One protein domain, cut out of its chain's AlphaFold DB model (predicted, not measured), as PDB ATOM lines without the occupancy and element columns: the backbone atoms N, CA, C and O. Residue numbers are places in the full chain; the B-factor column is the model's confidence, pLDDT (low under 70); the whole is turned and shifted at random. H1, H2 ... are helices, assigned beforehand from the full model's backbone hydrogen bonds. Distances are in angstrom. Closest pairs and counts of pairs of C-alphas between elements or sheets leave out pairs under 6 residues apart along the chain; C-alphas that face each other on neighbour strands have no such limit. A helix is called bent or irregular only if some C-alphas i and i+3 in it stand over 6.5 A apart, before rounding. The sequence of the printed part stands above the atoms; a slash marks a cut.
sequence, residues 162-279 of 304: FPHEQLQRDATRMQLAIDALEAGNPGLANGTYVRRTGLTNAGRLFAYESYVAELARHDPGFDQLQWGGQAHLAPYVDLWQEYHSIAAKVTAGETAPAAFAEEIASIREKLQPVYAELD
ATOM      1  N   PHE A 162      34.822  -6.684  62.922       96.00
ATOM      2  CA  PHE A 162      33.649  -7.483  63.228       96.00
ATOM      3  C   PHE A 162      32.656  -7.470  62.054       96.00
ATOM      4  O   PHE A 162      32.627  -6.517  61.267       96.00
ATOM      5  N   PRO A 163      31.795  -8.500  61.933       95.94
ATOM      6  CA  PRO A 163      30.902  -8.651  60.789       95.94
ATOM      7  C   PRO A 163      29.962  -7.463  60.538       95.94
ATOM      8  O   PRO A 163      29.546  -7.267  59.397       95.94
ATOM      9  N   HIS A 164      29.608  -6.674  61.557       97.25
ATOM     10  CA  HIS A 164      28.710  -5.523  61.415       97.25
ATOM     11  C   HIS A 164      29.404  -4.250  60.907       97.25
ATOM     12  O   HIS A 164      28.743  -3.419  60.286       97.25
ATOM     13  N   GLU A 165      30.712  -4.076  61.128       97.69
ATOM     14  CA  GLU A 165      31.373  -2.761  61.012       97.69
ATOM     15  C   GLU A 165      31.357  -2.188  59.587       97.69
ATOM     16  O   GLU A 165      31.206  -0.979  59.384       97.69
ATOM     17  N   GLN A 166      31.516  -3.031  58.562       96.31
ATOM     18  CA  GLN A 166      31.457  -2.556  57.179       96.31
ATOM     19  C   GLN A 166      30.048  -2.076  56.807       96.31
ATOM     20  O   GLN A 166      29.908  -1.000  56.232       96.31
ATOM     21  N   LEU A 167      29.015  -2.818  57.207       97.25
ATOM     22  CA  LEU A 167      27.621  -2.450  56.953       97.25
ATOM     23  C   LEU A 167      27.211  -1.209  57.737       97.25
ATOM     24  O   LEU A 167      26.537  -0.350  57.184       97.25
ATOM     25  N   GLN A 168      27.653  -1.075  58.993       98.12
ATOM     26  CA  GLN A 168      27.436   0.141  59.773       98.12
ATOM     27  C   GLN A 168      28.066   1.346  59.069       98.12
ATOM     28  O   GLN A 168      27.399   2.361  58.887       98.12
ATOM     29  N   ARG A 169      29.321   1.238  58.603       98.00
ATOM     30  CA  ARG A 169      29.979   2.324  57.856       98.00
ATOM     31  C   ARG A 169      29.236   2.680  56.574       98.00
ATOM     32  O   ARG A 169      29.064   3.868  56.297       98.00
ATOM     33  N   ASP A 170      28.792   1.684  55.819       98.00
ATOM     34  CA  ASP A 170      28.065   1.907  54.572       98.00
ATOM     35  C   ASP A 170      26.692   2.532  54.826       98.00
ATOM     36  O   ASP A 170      26.376   3.554  54.218       98.00
ATOM     37  N   ALA A 171      25.929   2.014  55.793       98.50
ATOM     38  CA  ALA A 171      24.638   2.562  56.193       98.50
ATOM     39  C   ALA A 171      24.753   4.007  56.696       98.50
ATOM     40  O   ALA A 171      24.002   4.875  56.253       98.50
ATOM     41  N   THR A 172      25.733   4.293  57.563       98.62
ATOM     42  CA  THR A 172      26.024   5.650  58.040       98.62
ATOM     43  C   THR A 172      26.304   6.597  56.883       98.62
ATOM     44  O   THR A 172      25.715   7.672  56.810       98.62
ATOM     45  N   ARG A 173      27.178   6.215  55.953       98.69
ATOM     46  CA  ARG A 173      27.539   7.083  54.827       98.69
ATOM     47  C   ARG A 173      26.379   7.257  53.854       98.69
ATOM     48  O   ARG A 173      26.159   8.364  53.384       98.69
ATOM     49  N   MET A 174      25.601   6.216  53.579       98.75
ATOM     50  CA  MET A 174      24.419   6.325  52.720       98.75
ATOM     51  C   MET A 174      23.354   7.238  53.333       98.75
ATOM     52  O   MET A 174      22.827   8.099  52.632       98.75
ATOM     53  N   GLN A 175      23.091   7.116  54.638       98.62
ATOM     54  CA  GLN A 175      22.166   8.007  55.338       98.62
ATOM     55  C   GLN A 175      22.668   9.457  55.320       98.62
ATOM     56  O   GLN A 175      21.936  10.353  54.914       98.62
ATOM     57  N   LEU A 176      23.943   9.690  55.639       98.75
ATOM     58  CA  LEU A 176      24.531  11.031  55.596       98.75
ATOM     59  C   LEU A 176      24.594  11.615  54.175       98.75
ATOM     60  O   LEU A 176      24.526  12.832  54.005       98.75
ATOM     61  N   ALA A 177      24.714  10.777  53.142       98.81
ATOM     62  CA  ALA A 177      24.602  11.210  51.754       98.81
ATOM     63  C   ALA A 177      23.185  11.702  51.439       98.81
ATOM     64  O   ALA A 177      23.046  12.772  50.849       98.81
ATOM     65  N   ILE A 178      22.154  10.961  51.862       98.75
ATOM     66  CA  ILE A 178      20.751  11.377  51.732       98.75
ATOM     67  C   ILE A 178      20.534  12.710  52.455       98.75
ATOM     68  O   ILE A 178      20.091  13.666  51.822       98.75
ATOM     69  N   ASP A 179      20.931  12.805  53.725       98.50
ATOM     70  CA  ASP A 179      20.758  14.015  54.536       98.50
ATOM     71  C   ASP A 179      21.464  15.222  53.895       98.50
ATOM     72  O   ASP A 179      20.919  16.326  53.838       98.50
ATOM     73  N   ALA A 180      22.671  15.021  53.354       98.69
ATOM     74  CA  ALA A 180      23.416  16.068  52.666       98.69
ATOM     75  C   ALA A 180      22.749  16.502  51.349       98.69
ATOM     76  O   ALA A 180      22.738  17.697  51.053       98.69
ATOM     77  N   LEU A 181      22.175  15.582  50.565       98.75
ATOM     78  CA  LEU A 181      21.414  15.926  49.355       98.75
ATOM     79  C   LEU A 181      20.134  16.699  49.705       98.75
ATOM     80  O   LEU A 181      19.836  17.712  49.072       98.75
ATOM     81  N   GLU A 182      19.418  16.277  50.746       98.50
ATOM     82  CA  GLU A 182      18.206  16.949  51.231       98.50
ATOM     83  C   GLU A 182      18.494  18.336  51.816       98.50
ATOM     84  O   GLU A 182      17.689  19.256  51.661       98.50
ATOM     85  N   ALA A 183      19.675  18.526  52.405       98.31
ATOM     86  CA  ALA A 183      20.161  19.820  52.874       98.31
ATOM     87  C   ALA A 183      20.712  20.728  51.752       98.31
ATOM     88  O   ALA A 183      21.189  21.828  52.036       98.31
ATOM     89  N   GLY A 184      20.681  20.291  50.488       98.12
ATOM     90  CA  GLY A 184      21.211  21.057  49.355       98.12
ATOM     91  C   GLY A 184      22.741  21.131  49.324       98.12
ATOM     92  O   GLY A 184      23.314  22.093  48.812       98.12
ATOM     93  N   ASN A 185      23.420  20.120  49.873       98.50
ATOM     94  CA  ASN A 185      24.876  19.989  49.889       98.50
ATOM     95  C   ASN A 185      25.357  18.743  49.109       98.50
ATOM     96  O   ASN A 185      25.962  17.825  49.679       98.50
ATOM     97  N   PRO A 186      25.134  18.696  47.782       98.31
ATOM     98  CA  PRO A 186      25.505  17.545  46.959       98.31
ATOM     99  C   PRO A 186      27.024  17.339  46.849       98.31
ATOM    100  O   PRO A 186      27.483  16.219  46.625       98.31
ATOM    101  N   GLY A 187      27.823  18.392  47.062       98.06
ATOM    102  CA  GLY A 187      29.281  18.288  47.123       98.06
ATOM    103  C   GLY A 187      29.754  17.453  48.314       98.06
ATOM    104  O   GLY A 187      30.604  16.577  48.147       98.06
ATOM    105  N   LEU A 188      29.167  17.671  49.497       98.44
ATOM    106  CA  LEU A 188      29.427  16.845  50.678       98.44
ATOM    107  C   LEU A 188      28.908  15.418  50.480       98.44
ATOM    108  O   LEU A 188      29.650  14.465  50.730       98.44
ATOM    109  N   ALA A 189      27.674  15.276  49.982       98.56
ATOM    110  CA  ALA A 189      27.073  13.975  49.712       98.56
ATOM    111  C   ALA A 189      27.982  13.110  48.831       98.56
ATOM    112  O   ALA A 189      28.342  11.998  49.212       98.56
ATOM    113  N   ASN A 190      28.425  13.645  47.691       97.94
ATOM    114  CA  ASN A 190      29.184  12.864  46.726       97.94
ATOM    115  C   ASN A 190      30.675  12.753  47.060       97.94
ATOM    116  O   ASN A 190      31.256  11.669  47.039       97.94
ATOM    117  N   GLY A 191      31.314  13.885  47.372       96.75
ATOM    118  CA  GLY A 191      32.760  13.973  47.585       96.75
ATOM    119  C   GLY A 191      33.232  13.294  48.872       96.75
ATOM    120  O   GLY A 191      34.378  12.828  48.944       96.75
ATOM    121  N   THR A 192      32.347  13.187  49.863       97.12
ATOM    122  CA  THR A 192      32.651  12.558  51.148       97.12
ATOM    123  C   THR A 192      31.910  11.244  51.307       97.12
ATOM    124  O   THR A 192      32.571  10.218  51.432       97.12
ATOM    125  N   TYR A 193      30.578  11.249  51.308       98.38
ATOM    126  CA  TYR A 193      29.823  10.094  51.787       98.38
ATOM    127  C   TYR A 193      29.687   8.986  50.742       98.38
ATOM    128  O   TYR A 193      30.253   7.916  50.951       98.38
ATOM    129  N   VAL A 194      29.064   9.255  49.588       98.12
ATOM    130  CA  VAL A 194      28.883   8.263  48.506       98.12
ATOM    131  C   VAL A 194      30.226   7.678  48.077       98.12
ATOM    132  O   VAL A 194      30.388   6.462  48.023       98.12
ATOM    133  N   ARG A 195      31.241   8.529  47.859       96.62
ATOM    134  CA  ARG A 195      32.588   8.075  47.476       96.62
ATOM    135  C   ARG A 195      33.200   7.084  48.473       96.62
ATOM    136  O   ARG A 195      33.970   6.227  48.053       96.62
ATOM    137  N   ARG A 196      32.928   7.222  49.774       96.19
ATOM    138  CA  ARG A 196      33.522   6.387  50.836       96.19
ATOM    139  C   ARG A 196      32.671   5.159  51.179       96.19
ATOM    140  O   ARG A 196      33.096   4.388  52.036       96.19
ATOM    141  N   THR A 197      31.501   4.973  50.575       96.94
ATOM    142  CA  THR A 197      30.665   3.781  50.786       96.94
ATOM    143  C   THR A 197      31.169   2.617  49.941       96.94
ATOM    144  O   THR A 197      31.331   2.757  48.725       96.94
ATOM    145  N   GLY A 198      31.390   1.463  50.572       93.44
ATOM    146  CA  GLY A 198      31.833   0.241  49.910       93.44
ATOM    147  C   GLY A 198      33.054   0.466  49.011       93.44
ATOM    148  O   GLY A 198      33.992   1.191  49.350       93.44
ATOM    149  N   LEU A 199      32.996  -0.107  47.808       93.25
ATOM    150  CA  LEU A 199      34.021   0.046  46.770       93.25
ATOM    151  C   LEU A 199      33.798   1.254  45.843       93.25
ATOM    152  O   LEU A 199      34.494   1.394  44.837       93.25
ATOM    153  N   THR A 200      32.865   2.159  46.146       95.31
ATOM    154  CA  THR A 200      32.481   3.258  45.235       95.31
ATOM    155  C   THR A 200      33.663   4.143  44.825       95.31
ATOM    156  O   THR A 200      33.732   4.603  43.685       95.31
ATOM    157  N   ASN A 201      34.665   4.325  45.694       92.44
ATOM    158  CA  ASN A 201      35.882   5.061  45.342       92.44
ATOM    159  C   ASN A 201      36.657   4.431  44.165       92.44
ATOM    160  O   ASN A 201      37.256   5.172  43.384       92.44
ATOM    161  N   ALA A 202      36.644   3.101  44.019       89.88
ATOM    162  CA  ALA A 202      37.221   2.415  42.860       89.88
ATOM    163  C   ALA A 202      36.393   2.675  41.592       89.88
ATOM    164  O   ALA A 202      36.954   2.900  40.521       89.88
ATOM    165  N   GLY A 203      35.065   2.760  41.729       88.06
ATOM    166  CA  GLY A 203      34.137   3.109  40.649       88.06
ATOM    167  C   GLY A 203      34.417   4.462  39.986       88.06
ATOM    168  O   GLY A 203      34.072   4.653  38.828       88.06
ATOM    169  N   ARG A 204      35.127   5.374  40.659       91.25
ATOM    170  CA  ARG A 204      35.606   6.642  40.078       91.25
ATOM    171  C   ARG A 204      36.682   6.456  39.001       91.25
ATOM    172  O   ARG A 204      36.890   7.345  38.180       91.25
ATOM    173  N   LEU A 205      37.437   5.363  39.070       89.62
ATOM    174  CA  LEU A 205      38.567   5.081  38.181       89.62
ATOM    175  C   LEU A 205      38.199   4.101  37.063       89.62
ATOM    176  O   LEU A 205      38.925   4.000  36.076       89.62
ATOM    177  N   PHE A 206      37.089   3.381  37.223       90.31
ATOM    178  CA  PHE A 206      36.698   2.282  36.356       90.31
ATOM    179  C   PHE A 206      35.396   2.567  35.609       90.31
ATOM    180  O   PHE A 206      34.462   3.166  36.144       90.31
ATOM    181  N   ALA A 207      35.323   2.072  34.370       94.19
ATOM    182  CA  ALA A 207      34.053   1.912  33.668       94.19
ATOM    183  C   ALA A 207      33.123   0.975  34.458       94.19
ATOM    184  O   ALA A 207      33.598   0.146  35.244       94.19
ATOM    185  N   TYR A 208      31.812   1.101  34.240       96.12
ATOM    186  CA  TYR A 208      30.808   0.374  35.016       96.12
ATOM    187  C   TYR A 208      31.017  -1.145  34.969       96.12
ATOM    188  O   TYR A 208      30.960  -1.804  36.001       96.12
ATOM    189  N   GLU A 209      31.366  -1.703  33.808       95.00
ATOM    190  CA  GLU A 209      31.592  -3.140  33.636       95.00
ATOM    191  C   GLU A 209      32.750  -3.651  34.506       95.00
ATOM    192  O   GLU A 209      32.643  -4.697  35.145       95.00
ATOM    193  N   SER A 210      33.844  -2.887  34.577       94.06
ATOM    194  CA  SER A 210      34.992  -3.214  35.428       94.06
ATOM    195  C   SER A 210      34.663  -3.061  36.911       94.06
ATOM    196  O   SER A 210      35.124  -3.856  37.726       94.06
ATOM    197  N   TYR A 211      33.857  -2.060  37.268       93.75
ATOM    198  CA  TYR A 211      33.417  -1.849  38.644       93.75
ATOM    199  C   TYR A 211      32.502  -2.979  39.139       93.75
ATOM    200  O   TYR A 211      32.724  -3.512  40.222       93.75
ATOM    201  N   VAL A 212      31.524  -3.402  38.334       92.81
ATOM    202  CA  VAL A 212      30.634  -4.522  38.683       92.81
ATOM    203  C   VAL A 212      31.408  -5.837  38.774       92.81
ATOM    204  O   VAL A 212      31.154  -6.628  39.678       92.81
ATOM    205  N   ALA A 213      32.391  -6.061  37.894       89.88
ATOM    206  CA  ALA A 213      33.277  -7.218  38.006       89.88
ATOM    207  C   ALA A 213      34.070  -7.216  39.325       89.88
ATOM    208  O   ALA A 213      34.289  -8.274  39.911       89.88
ATOM    209  N   GLU A 214      34.476  -6.041  39.809       88.44
ATOM    210  CA  GLU A 214      35.174  -5.909  41.085       88.44
ATOM    211  C   GLU A 214      34.248  -6.121  42.290       88.44
ATOM    212  O   GLU A 214      34.625  -6.825  43.226       88.44
ATOM    213  N   LEU A 215      33.019  -5.593  42.251       88.81
ATOM    214  CA  LEU A 215      31.996  -5.892  43.259       88.81
ATOM    215  C   LEU A 215      31.728  -7.397  43.349       88.81
ATOM    216  O   LEU A 215      31.727  -7.953  44.444       88.81
ATOM    217  N   ALA A 216      31.567  -8.065  42.204       87.44
ATOM    218  CA  ALA A 216      31.298  -9.498  42.150       87.44
ATOM    219  C   ALA A 216      32.412 -10.335  42.798       87.44
ATOM    220  O   ALA A 216      32.119 -11.348  43.419       87.44
ATOM    221  N   ARG A 217      33.679  -9.907  42.720       83.75
ATOM    222  CA  ARG A 217      34.807 -10.606  43.366       83.75
ATOM    223  C   ARG A 217      34.809 -10.527  44.887       83.75
ATOM    224  O   ARG A 217      35.506 -11.317  45.514       83.75
ATOM    225  N   HIS A 218      34.073  -9.579  45.456       81.56
ATOM    226  CA  HIS A 218      33.929  -9.405  46.899       81.56
ATOM    227  C   HIS A 218      32.586  -9.929  47.415       81.56
ATOM    228  O   HIS A 218      32.345  -9.913  48.623       81.56
ATOM    229  N   ASP A 219      31.713 -10.396  46.519       83.44
ATOM    230  CA  ASP A 219      30.458 -11.024  46.899       83.44
ATOM    231  C   ASP A 219      30.761 -12.306  47.699       83.44
ATOM    232  O   ASP A 219      31.492 -13.172  47.206       83.44
ATOM    233  N   PRO A 220      30.199 -12.474  48.912       77.69
ATOM    234  CA  PRO A 220      30.340 -13.706  49.689       77.69
ATOM    235  C   PRO A 220      29.930 -14.984  48.933       77.69
ATOM    236  O   PRO A 220      30.363 -16.075  49.296       77.69
ATOM    237  N   GLY A 221      29.080 -14.866  47.909       78.56
ATOM    238  CA  GLY A 221      28.640 -15.955  47.041       78.56
ATOM    239  C   GLY A 221      29.540 -16.229  45.832       78.56
ATOM    240  O   GLY A 221      29.208 -17.109  45.035       78.56
ATOM    241  N   PHE A 222      30.645 -15.500  45.656       81.44
ATOM    242  CA  PHE A 222      31.541 -15.677  44.517       81.44
ATOM    243  C   PHE A 222      32.266 -17.031  44.579       81.44
ATOM    244  O   PHE A 222      32.947 -17.361  45.548       81.44
ATOM    245  N   ASP A 223      32.134 -17.832  43.523       75.88
ATOM    246  CA  ASP A 223      32.604 -19.224  43.466       75.88
ATOM    247  C   ASP A 223      34.135 -19.364  43.487       75.88
ATOM    248  O   ASP A 223      34.665 -20.421  43.835       75.88
ATOM    249  N   GLN A 224      34.847 -18.292  43.142       75.50
ATOM    250  CA  GLN A 224      36.308 -18.212  43.178       75.50
ATOM    251  C   GLN A 224      36.826 -17.345  44.324       75.50
ATOM    252  O   GLN A 224      38.005 -16.976  44.312       75.50
ATOM    253  N   LEU A 225      35.983 -17.014  45.306       73.25
ATOM    254  CA  LEU A 225      36.408 -16.258  46.475       73.25
ATOM    255  C   LEU A 225      37.488 -17.058  47.219       73.25
ATOM    256  O   LEU A 225      37.258 -18.172  47.684       73.25
ATOM    257  N   GLN A 226      38.704 -16.508  47.238       76.19
ATOM    258  CA  GLN A 226      39.888 -17.179  47.778       76.19
ATOM    259  C   GLN A 226      39.925 -17.030  49.310       76.19
ATOM    260  O   GLN A 226      38.918 -17.195  49.991       76.19
ATOM    261  N   TRP A 227      41.086 -16.705  49.875       75.25
ATOM    262  CA  TRP A 227      41.301 -16.542  51.314       75.25
ATOM    263  C   TRP A 227      40.238 -15.654  51.985       75.25
ATOM    264  O   TRP A 227      39.681 -16.063  52.999       75.25
ATOM    265  N   GLY A 228      39.860 -14.521  51.377       74.88
ATOM    266  CA  GLY A 228      38.829 -13.613  51.900       74.88
ATOM    267  C   GLY A 228      37.444 -14.247  52.108       74.88
ATOM    268  O   GLY A 228      36.701 -13.805  52.979       74.88
ATOM    269  N   GLY A 229      37.115 -15.332  51.398       77.19
ATOM    270  CA  GLY A 229      35.837 -16.041  51.545       77.19
ATOM    271  C   GLY A 229      35.703 -16.857  52.821       77.19
ATOM    272  O   GLY A 229      34.623 -17.349  53.135       77.19
ATOM    273  N   GLN A 230      36.790 -16.988  53.579       79.06
ATOM    274  CA  GLN A 230      36.758 -17.593  54.906       79.06
ATOM    275  C   GLN A 230      36.247 -16.621  55.978       79.06
ATOM    276  O   GLN A 230      35.887 -17.066  57.063       79.06
ATOM    277  N   ALA A 231      36.201 -15.318  55.681       80.69
ATOM    278  CA  ALA A 231      35.653 -14.291  56.559       80.69
ATOM    279  C   ALA A 231      34.186 -13.976  56.263       80.69
ATOM    280  O   ALA A 231      33.637 -14.267  55.201       80.69
ATOM    281  N   HIS A 232      33.567 -13.260  57.197       86.62
ATOM    282  CA  HIS A 232      32.209 -12.746  57.053       86.62
ATOM    283  C   HIS A 232      32.162 -11.418  56.291       86.62
ATOM    284  O   HIS A 232      31.764 -10.386  56.839       86.62
ATOM    285  N   LEU A 233      32.561 -11.442  55.014       87.62
ATOM    286  CA  LEU A 233      32.539 -10.268  54.135       87.62
ATOM    287  C   LEU A 233      31.137  -9.657  54.049       87.62
ATOM    288  O   LEU A 233      30.130 -10.370  54.025       87.62
ATOM    289  N   ALA A 234      31.057  -8.330  54.036       89.50
ATOM    290  CA  ALA A 234      29.808  -7.622  53.776       89.50
ATOM    291  C   ALA A 234      29.498  -7.612  52.271       89.50
ATOM    292  O   ALA A 234      30.421  -7.440  51.478       89.50
ATOM    293  N   PRO A 235      28.223  -7.740  51.864       88.69
ATOM    294  CA  PRO A 235      27.837  -7.441  50.492       88.69
ATOM    295  C   PRO A 235      28.011  -5.937  50.240       88.69
ATOM    296  O   PRO A 235      27.420  -5.112  50.939       88.69
ATOM    297  N   TYR A 236      28.833  -5.568  49.261       90.88
ATOM    298  CA  TYR A 236      29.060  -4.162  48.931       90.88
ATOM    299  C   TYR A 236      27.958  -3.612  48.030       90.88
ATOM    300  O   TYR A 236      27.527  -4.252  47.073       90.88
ATOM    301  N   VAL A 237      27.525  -2.390  48.330       93.81
ATOM    302  CA  VAL A 237      26.478  -1.701  47.574       93.81
ATOM    303  C   VAL A 237      27.057  -1.092  46.299       93.81
ATOM    304  O   VAL A 237      28.059  -0.376  46.348       93.81
ATOM    305  N   ASP A 238      26.392  -1.321  45.167       96.00
ATOM    306  CA  ASP A 238      26.651  -0.589  43.925       96.00
ATOM    307  C   ASP A 238      26.086   0.831  44.042       96.00
ATOM    308  O   ASP A 238      24.868   1.013  44.026       96.00
ATOM    309  N   LEU A 239      26.961   1.834  44.147       97.62
ATOM    310  CA  LEU A 239      26.597   3.256  44.072       97.62
ATOM    311  C   LEU A 239      27.245   3.970  42.879       97.62
ATOM    312  O   LEU A 239      27.426   5.192  42.894       97.62
ATOM    313  N   TRP A 240      27.650   3.227  41.843       97.75
ATOM    314  CA  TRP A 240      28.381   3.801  40.713       97.75
ATOM    315  C   TRP A 240      27.541   4.829  39.959       97.75
ATOM    316  O   TRP A 240      28.035   5.913  39.637       97.75
ATOM    317  N   GLN A 241      26.271   4.515  39.697       97.75
ATOM    318  CA  GLN A 241      25.373   5.398  38.949       97.75
ATOM    319  C   GLN A 241      25.080   6.681  39.730       97.75
ATOM    320  O   GLN A 241      25.190   7.775  39.180       97.75
ATOM    321  N   GLU A 242      24.791   6.560  41.024       98.38
ATOM    322  CA  GLU A 242      24.532   7.686  41.920       98.38
ATOM    323  C   GLU A 242      25.754   8.594  42.015       98.38
ATOM    324  O   GLU A 242      25.632   9.809  41.870       98.38
ATOM    325  N   TYR A 243      26.949   8.016  42.176       98.31
ATOM    326  CA  TYR A 243      28.191   8.781  42.233       98.31
ATOM    327  C   TYR A 243      28.387   9.661  40.988       98.31
ATOM    328  O   TYR A 243      28.673  10.860  41.097       98.31
ATOM    329  N   HIS A 244      28.211   9.081  39.797       98.12
ATOM    330  CA  HIS A 244      28.406   9.790  38.530       98.12
ATOM    331  C   HIS A 244      27.279  10.782  38.236       98.12
ATOM    332  O   HIS A 244      27.555  11.892  37.775       98.12
ATOM    333  N   SER A 245      26.029  10.429  38.544       98.25
ATOM    334  CA  SER A 245      24.884  11.317  38.335       98.25
ATOM    335  C   SER A 245      24.964  12.555  39.233       98.25
ATOM    336  O   SER A 245      24.880  13.685  38.740       98.25
ATOM    337  N   ILE A 246      25.255  12.377  40.530       98.50
ATOM    338  CA  ILE A 246      25.443  13.506  41.453       98.50
ATOM    339  C   ILE A 246      26.632  14.365  40.999       98.50
ATOM    340  O   ILE A 246      26.524  15.589  40.980       98.50
ATOM    341  N   ALA A 247      27.751  13.760  40.579       97.81
ATOM    342  CA  ALA A 247      28.916  14.506  40.085       97.81
ATOM    343  C   ALA A 247      28.592  15.382  38.861       97.81
ATOM    344  O   ALA A 247      29.023  16.540  38.792       97.81
ATOM    345  N   ALA A 248      27.827  14.847  37.904       98.12
ATOM    346  CA  ALA A 248      27.409  15.572  36.710       98.12
ATOM    347  C   ALA A 248      26.490  16.753  37.061       98.12
ATOM    348  O   ALA A 248      26.735  17.874  36.613       98.12
ATOM    349  N   LYS A 249      25.493  16.531  37.926       98.50
ATOM    350  CA  LYS A 249      24.575  17.574  38.411       98.50
ATOM    351  C   LYS A 249      25.312  18.674  39.186       98.50
ATOM    352  O   LYS A 249      25.099  19.854  38.924       98.50
ATOM    353  N   VAL A 250      26.267  18.310  40.047       97.62
ATOM    354  CA  VAL A 250      27.135  19.281  40.744       97.62
ATOM    355  C   VAL A 250      27.943  20.124  39.756       97.62
ATOM    356  O   VAL A 250      28.048  21.335  39.923       97.62
ATOM    357  N   THR A 251      28.484  19.510  38.700       97.50
ATOM    358  CA  THR A 251      29.243  20.222  37.657       97.50
ATOM    359  C   THR A 251      28.352  21.170  36.849       97.50
ATOM    360  O   THR A 251      28.805  22.236  36.438       97.50
ATOM    361  N   ALA A 252      27.076  20.822  36.669       97.69
ATOM    362  CA  ALA A 252      26.065  21.692  36.071       97.69
ATOM    363  C   ALA A 252      25.594  22.828  37.006       97.69
ATOM    364  O   ALA A 252      24.846  23.701  36.570       97.69
ATOM    365  N   GLY A 253      26.047  22.854  38.265       97.31
ATOM    366  CA  GLY A 253      25.675  23.870  39.252       97.31
ATOM    367  C   GLY A 253      24.368  23.582  39.994       97.31
ATOM    368  O   GLY A 253      23.857  24.468  40.677       97.31
ATOM    369  N   GLU A 254      23.833  22.363  39.889       97.38
ATOM    370  CA  GLU A 254      22.629  21.954  40.612       97.38
ATOM    371  C   GLU A 254      22.920  21.802  42.108       97.38
ATOM    372  O   GLU A 254      23.856  21.109  42.521       97.38
ATOM    373  N   THR A 255      22.090  22.432  42.934       95.12
ATOM    374  CA  THR A 255      22.169  22.350  44.405       95.12
ATOM    375  C   THR A 255      20.813  22.142  45.065       95.12
ATOM    376  O   THR A 255      20.752  21.771  46.235       95.12
ATOM    377  N   ALA A 256      19.717  22.355  44.333       97.31
ATOM    378  CA  ALA A 256      18.376  22.195  44.868       97.31
ATOM    379  C   ALA A 256      18.090  20.708  45.155       97.31
ATOM    380  O   ALA A 256      18.270  19.890  44.254       97.31
ATOM    381  N   PRO A 257      17.563  20.342  46.339       96.62
ATOM    382  CA  PRO A 257      17.256  18.947  46.674       96.62
ATOM    383  C   PRO A 257      16.375  18.233  45.639       96.62
ATOM    384  O   PRO A 257      16.588  17.061  45.337       96.62
ATOM    385  N   ALA A 258      15.425  18.952  45.028       97.44
ATOM    386  CA  ALA A 258      14.548  18.411  43.988       97.44
ATOM    387  C   ALA A 258      15.309  17.909  42.744       97.44
ATOM    388  O   ALA A 258      14.842  16.983  42.086       97.44
ATOM    389  N   ALA A 259      16.485  18.473  42.444       97.75
ATOM    390  CA  ALA A 259      17.329  18.015  41.344       97.75
ATOM    391  C   ALA A 259      17.951  16.634  41.614       97.75
ATOM    392  O   ALA A 259      18.369  15.969  40.670       97.75
ATOM    393  N   PHE A 260      17.985  16.183  42.875       98.56
ATOM    394  CA  PHE A 260      18.589  14.920  43.311       98.56
ATOM    395  C   PHE A 260      17.557  13.883  43.785       98.56
ATOM    396  O   PHE A 260      17.908  12.915  44.458       98.56
ATOM    397  N   ALA A 261      16.270  14.084  43.474       98.50
ATOM    398  CA  ALA A 261      15.192  13.229  43.970       98.50
ATOM    399  C   ALA A 261      15.348  11.755  43.546       98.50
ATOM    400  O   ALA A 261      15.054  10.858  44.335       98.50
ATOM    401  N   GLU A 262      15.839  11.507  42.328       98.56
ATOM    402  CA  GLU A 262      16.086  10.156  41.810       98.56
ATOM    403  C   GLU A 262      17.237   9.469  42.554       98.56
ATOM    404  O   GLU A 262      17.106   8.318  42.967       98.56
ATOM    405  N   GLU A 263      18.340  10.176  42.806       98.75
ATOM    406  CA  GLU A 263      19.481   9.627  43.541       98.75
ATOM    407  C   GLU A 263      19.152   9.398  45.012       98.75
ATOM    408  O   GLU A 263      19.511   8.360  45.559       98.75
ATOM    409  N   ILE A 264      18.415  10.313  45.648       98.81
ATOM    410  CA  ILE A 264      17.919  10.114  47.016       98.81
ATOM    411  C   ILE A 264      17.050   8.853  47.084       98.81
ATOM    412  O   ILE A 264      17.225   8.039  47.992       98.81
ATOM    413  N   ALA A 265      16.124   8.672  46.136       98.75
ATOM    414  CA  ALA A 265      15.260   7.495  46.095       98.75
ATOM    415  C   ALA A 265      16.068   6.203  45.901       98.75
ATOM    416  O   ALA A 265      15.865   5.248  46.650       98.75
ATOM    417  N   SER A 266      17.027   6.200  44.972       98.75
ATOM    418  CA  SER A 266      17.871   5.032  44.703       98.75
ATOM    419  C   SER A 266      18.775   4.672  45.891       98.75
ATOM    420  O   SER A 266      18.838   3.513  46.299       98.75
ATOM    421  N   ILE A 267      19.422   5.660  46.529       98.75
ATOM    422  CA  ILE A 267      20.239   5.416  47.732       98.75
ATOM    423  C   ILE A 267      19.358   4.870  48.861       98.75
ATOM    424  O   ILE A 267      19.762   3.924  49.534       98.75
ATOM    425  N   ARG A 268      18.146   5.409  49.058       98.62
ATOM    426  CA  ARG A 268      17.196   4.908  50.068       98.62
ATOM    427  C   ARG A 268      16.781   3.466  49.819       98.62
ATOM    428  O   ARG A 268      16.729   2.693  50.773       98.62
ATOM    429  N   GLU A 269      16.488   3.114  48.572       98.56
ATOM    430  CA  GLU A 269      16.136   1.749  48.181       98.56
ATOM    431  C   GLU A 269      17.287   0.785  48.488       98.56
ATOM    432  O   GLU A 269      17.086  -0.224  49.162       98.56
ATOM    433  N   LYS A 270      18.510   1.148  48.087       98.50
ATOM    434  CA  LYS A 270      19.724   0.357  48.332       98.50
ATOM    435  C   LYS A 270      20.114   0.286  49.810       98.50
ATOM    436  O   LYS A 270      20.758  -0.674  50.218       98.50
ATOM    437  N   LEU A 271      19.724   1.269  50.621       98.50
ATOM    438  CA  LEU A 271      20.001   1.305  52.059       98.50
ATOM    439  C   LEU A 271      19.169   0.276  52.847       98.50
ATOM    440  O   LEU A 271      19.648  -0.267  53.839       98.50
ATOM    441  N   GLN A 272      17.950  -0.046  52.402       97.75
ATOM    442  CA  GLN A 272      17.084  -1.011  53.099       97.75
ATOM    443  C   GLN A 272      17.712  -2.406  53.281       97.75
ATOM    444  O   GLN A 272      17.735  -2.894  54.414       97.75
ATOM    445  N   PRO A 273      18.254  -3.069  52.238       97.50
ATOM    446  CA  PRO A 273      18.909  -4.362  52.421       97.50
ATOM    447  C   PRO A 273      20.186  -4.273  53.269       97.50
ATOM    448  O   PRO A 273      20.505  -5.238  53.960       97.50
ATOM    449  N   VAL A 274      20.887  -3.130  53.278       98.12
ATOM    450  CA  VAL A 274      22.053  -2.917  54.156       98.12
ATOM    451  C   VAL A 274      21.627  -2.927  55.622       98.12
ATOM    452  O   VAL A 274      22.267  -3.600  56.425       98.12
ATOM    453  N   TYR A 275      20.532  -2.242  55.968       98.50
ATOM    454  CA  TYR A 275      19.980  -2.282  57.324       98.50
ATOM    455  C   TYR A 275      19.519  -3.682  57.724       98.50
ATOM    456  O   TYR A 275      19.892  -4.166  58.790       98.50
ATOM    457  N   ALA A 276      18.789  -4.375  56.848       98.25
ATOM    458  CA  ALA A 276      18.323  -5.730  57.131       98.25
ATOM    459  C   ALA A 276      19.487  -6.706  57.394       98.25
ATOM    460  O   ALA A 276      19.430  -7.521  58.318       98.25
ATOM    461  N   GLU A 277      20.557  -6.617  56.603       97.69
ATOM    462  CA  GLU A 277      21.759  -7.429  56.789       97.69
ATOM    463  C   GLU A 277      22.547  -7.015  58.043       97.69
ATOM    464  O   GLU A 277      23.033  -7.885  58.766       97.69
ATOM    465  N   LEU A 278      22.635  -5.714  58.345       98.25
ATOM    466  CA  LEU A 278      23.241  -5.207  59.577       98.25
ATOM    467  C   LEU A 278      22.529  -5.779  60.809       98.25
ATOM    468  O   LEU A 278      23.175  -6.423  61.633       98.25
ATOM    469  N   ASP A 279      21.205  -5.658  60.889       98.50
ATOM    470  CA  ASP A 279      20.406  -6.192  61.999       98.50
ATOM    471  C   ASP A 279      20.547  -7.711  62.135       98.50
ATOM    472  O   ASP A 279      20.636  -8.252  63.243       98.50
TER     473      ASP A 279
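What this domain is: This is residues 162 to 279 of the 304 residues of an uncharacterized protein of Nocardioides mesophilus (UniProt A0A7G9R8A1). Look for an up-and-down bundle of four helices, each running against the one before it in the chain: long H7 and H1 sit side by side, with shorter H2 and H6 completing the ring. Between H2 and H6 the chain makes an excursion past the ends of these two, through short H3, then H4, then small H5 far from the middle. The printed part has 118 residues with seven named helices, H1 to H7 in order, and no named strand: all helix. It is compact, with a radius of gyration of the C-alphas of 14.6 A and spans of 45 by 31 by 19 A.

Where its parts are: Find C-alpha 257 at (17.256, 18.947, 46.674); from there H7 runs 29.6 A to C-alpha 279 at (20.406, -6.192, 61.999), with a kink of 43 degrees near residue 264. H1, residues 165 to 182, begins at (31.373, -2.761, 61.012) and spans 25.6 A. Look next for H2 at 186 to 196, H6 at 240 to 251, H4 at 208 to 218, H3 at 200 to 203 and H5 at 227 to 230. H7 is irregular, with C-alphas 259 and 262 8.0 A apart, and H2 only just, with C-alphas 191 and 194 7.0 A apart.

How they stand to each other: H7 touches H1, closest at the C-alphas of Glu 182 and Pro 257, 5.1 A, a shallow tilt of 20 degrees, opposite ways. With residues 259 to 267 alone H7 touches H6, its hairpin partner, at Glu 263 and Glu 242, closest C-alphas 5.6 A. H1 and H2 form a hairpin, closest C-alphas Ala 177 and Ala 189, 4.2 A. H2 touches H6, closest C-alphas Asn 190 and Tyr 243, 6.2 A. H3 only just touches H6, with 3 pairs of C-alphas within 8 A, the closest Gly 203 and Trp 240, 5.8 A. H4 is close to H3 but not clearly touching, closest C-alphas Tyr 211 and Gly 203, 5.4 A; H5 touches no helix. Every O i to N i+4 pair is within hydrogen-bond range in H1 and H6, against 5 of 7 in H2, 6 of 7 in H4 and 14 of 19 in H7; H3 and H5 are too short for such a pair.

The domain as a whole: The two C-alphas farthest apart, Gln 230 and Gly 253, are 45.7 A apart. The printed part has no cut, no link is long, and no printed residue is under 70 in pLDDT.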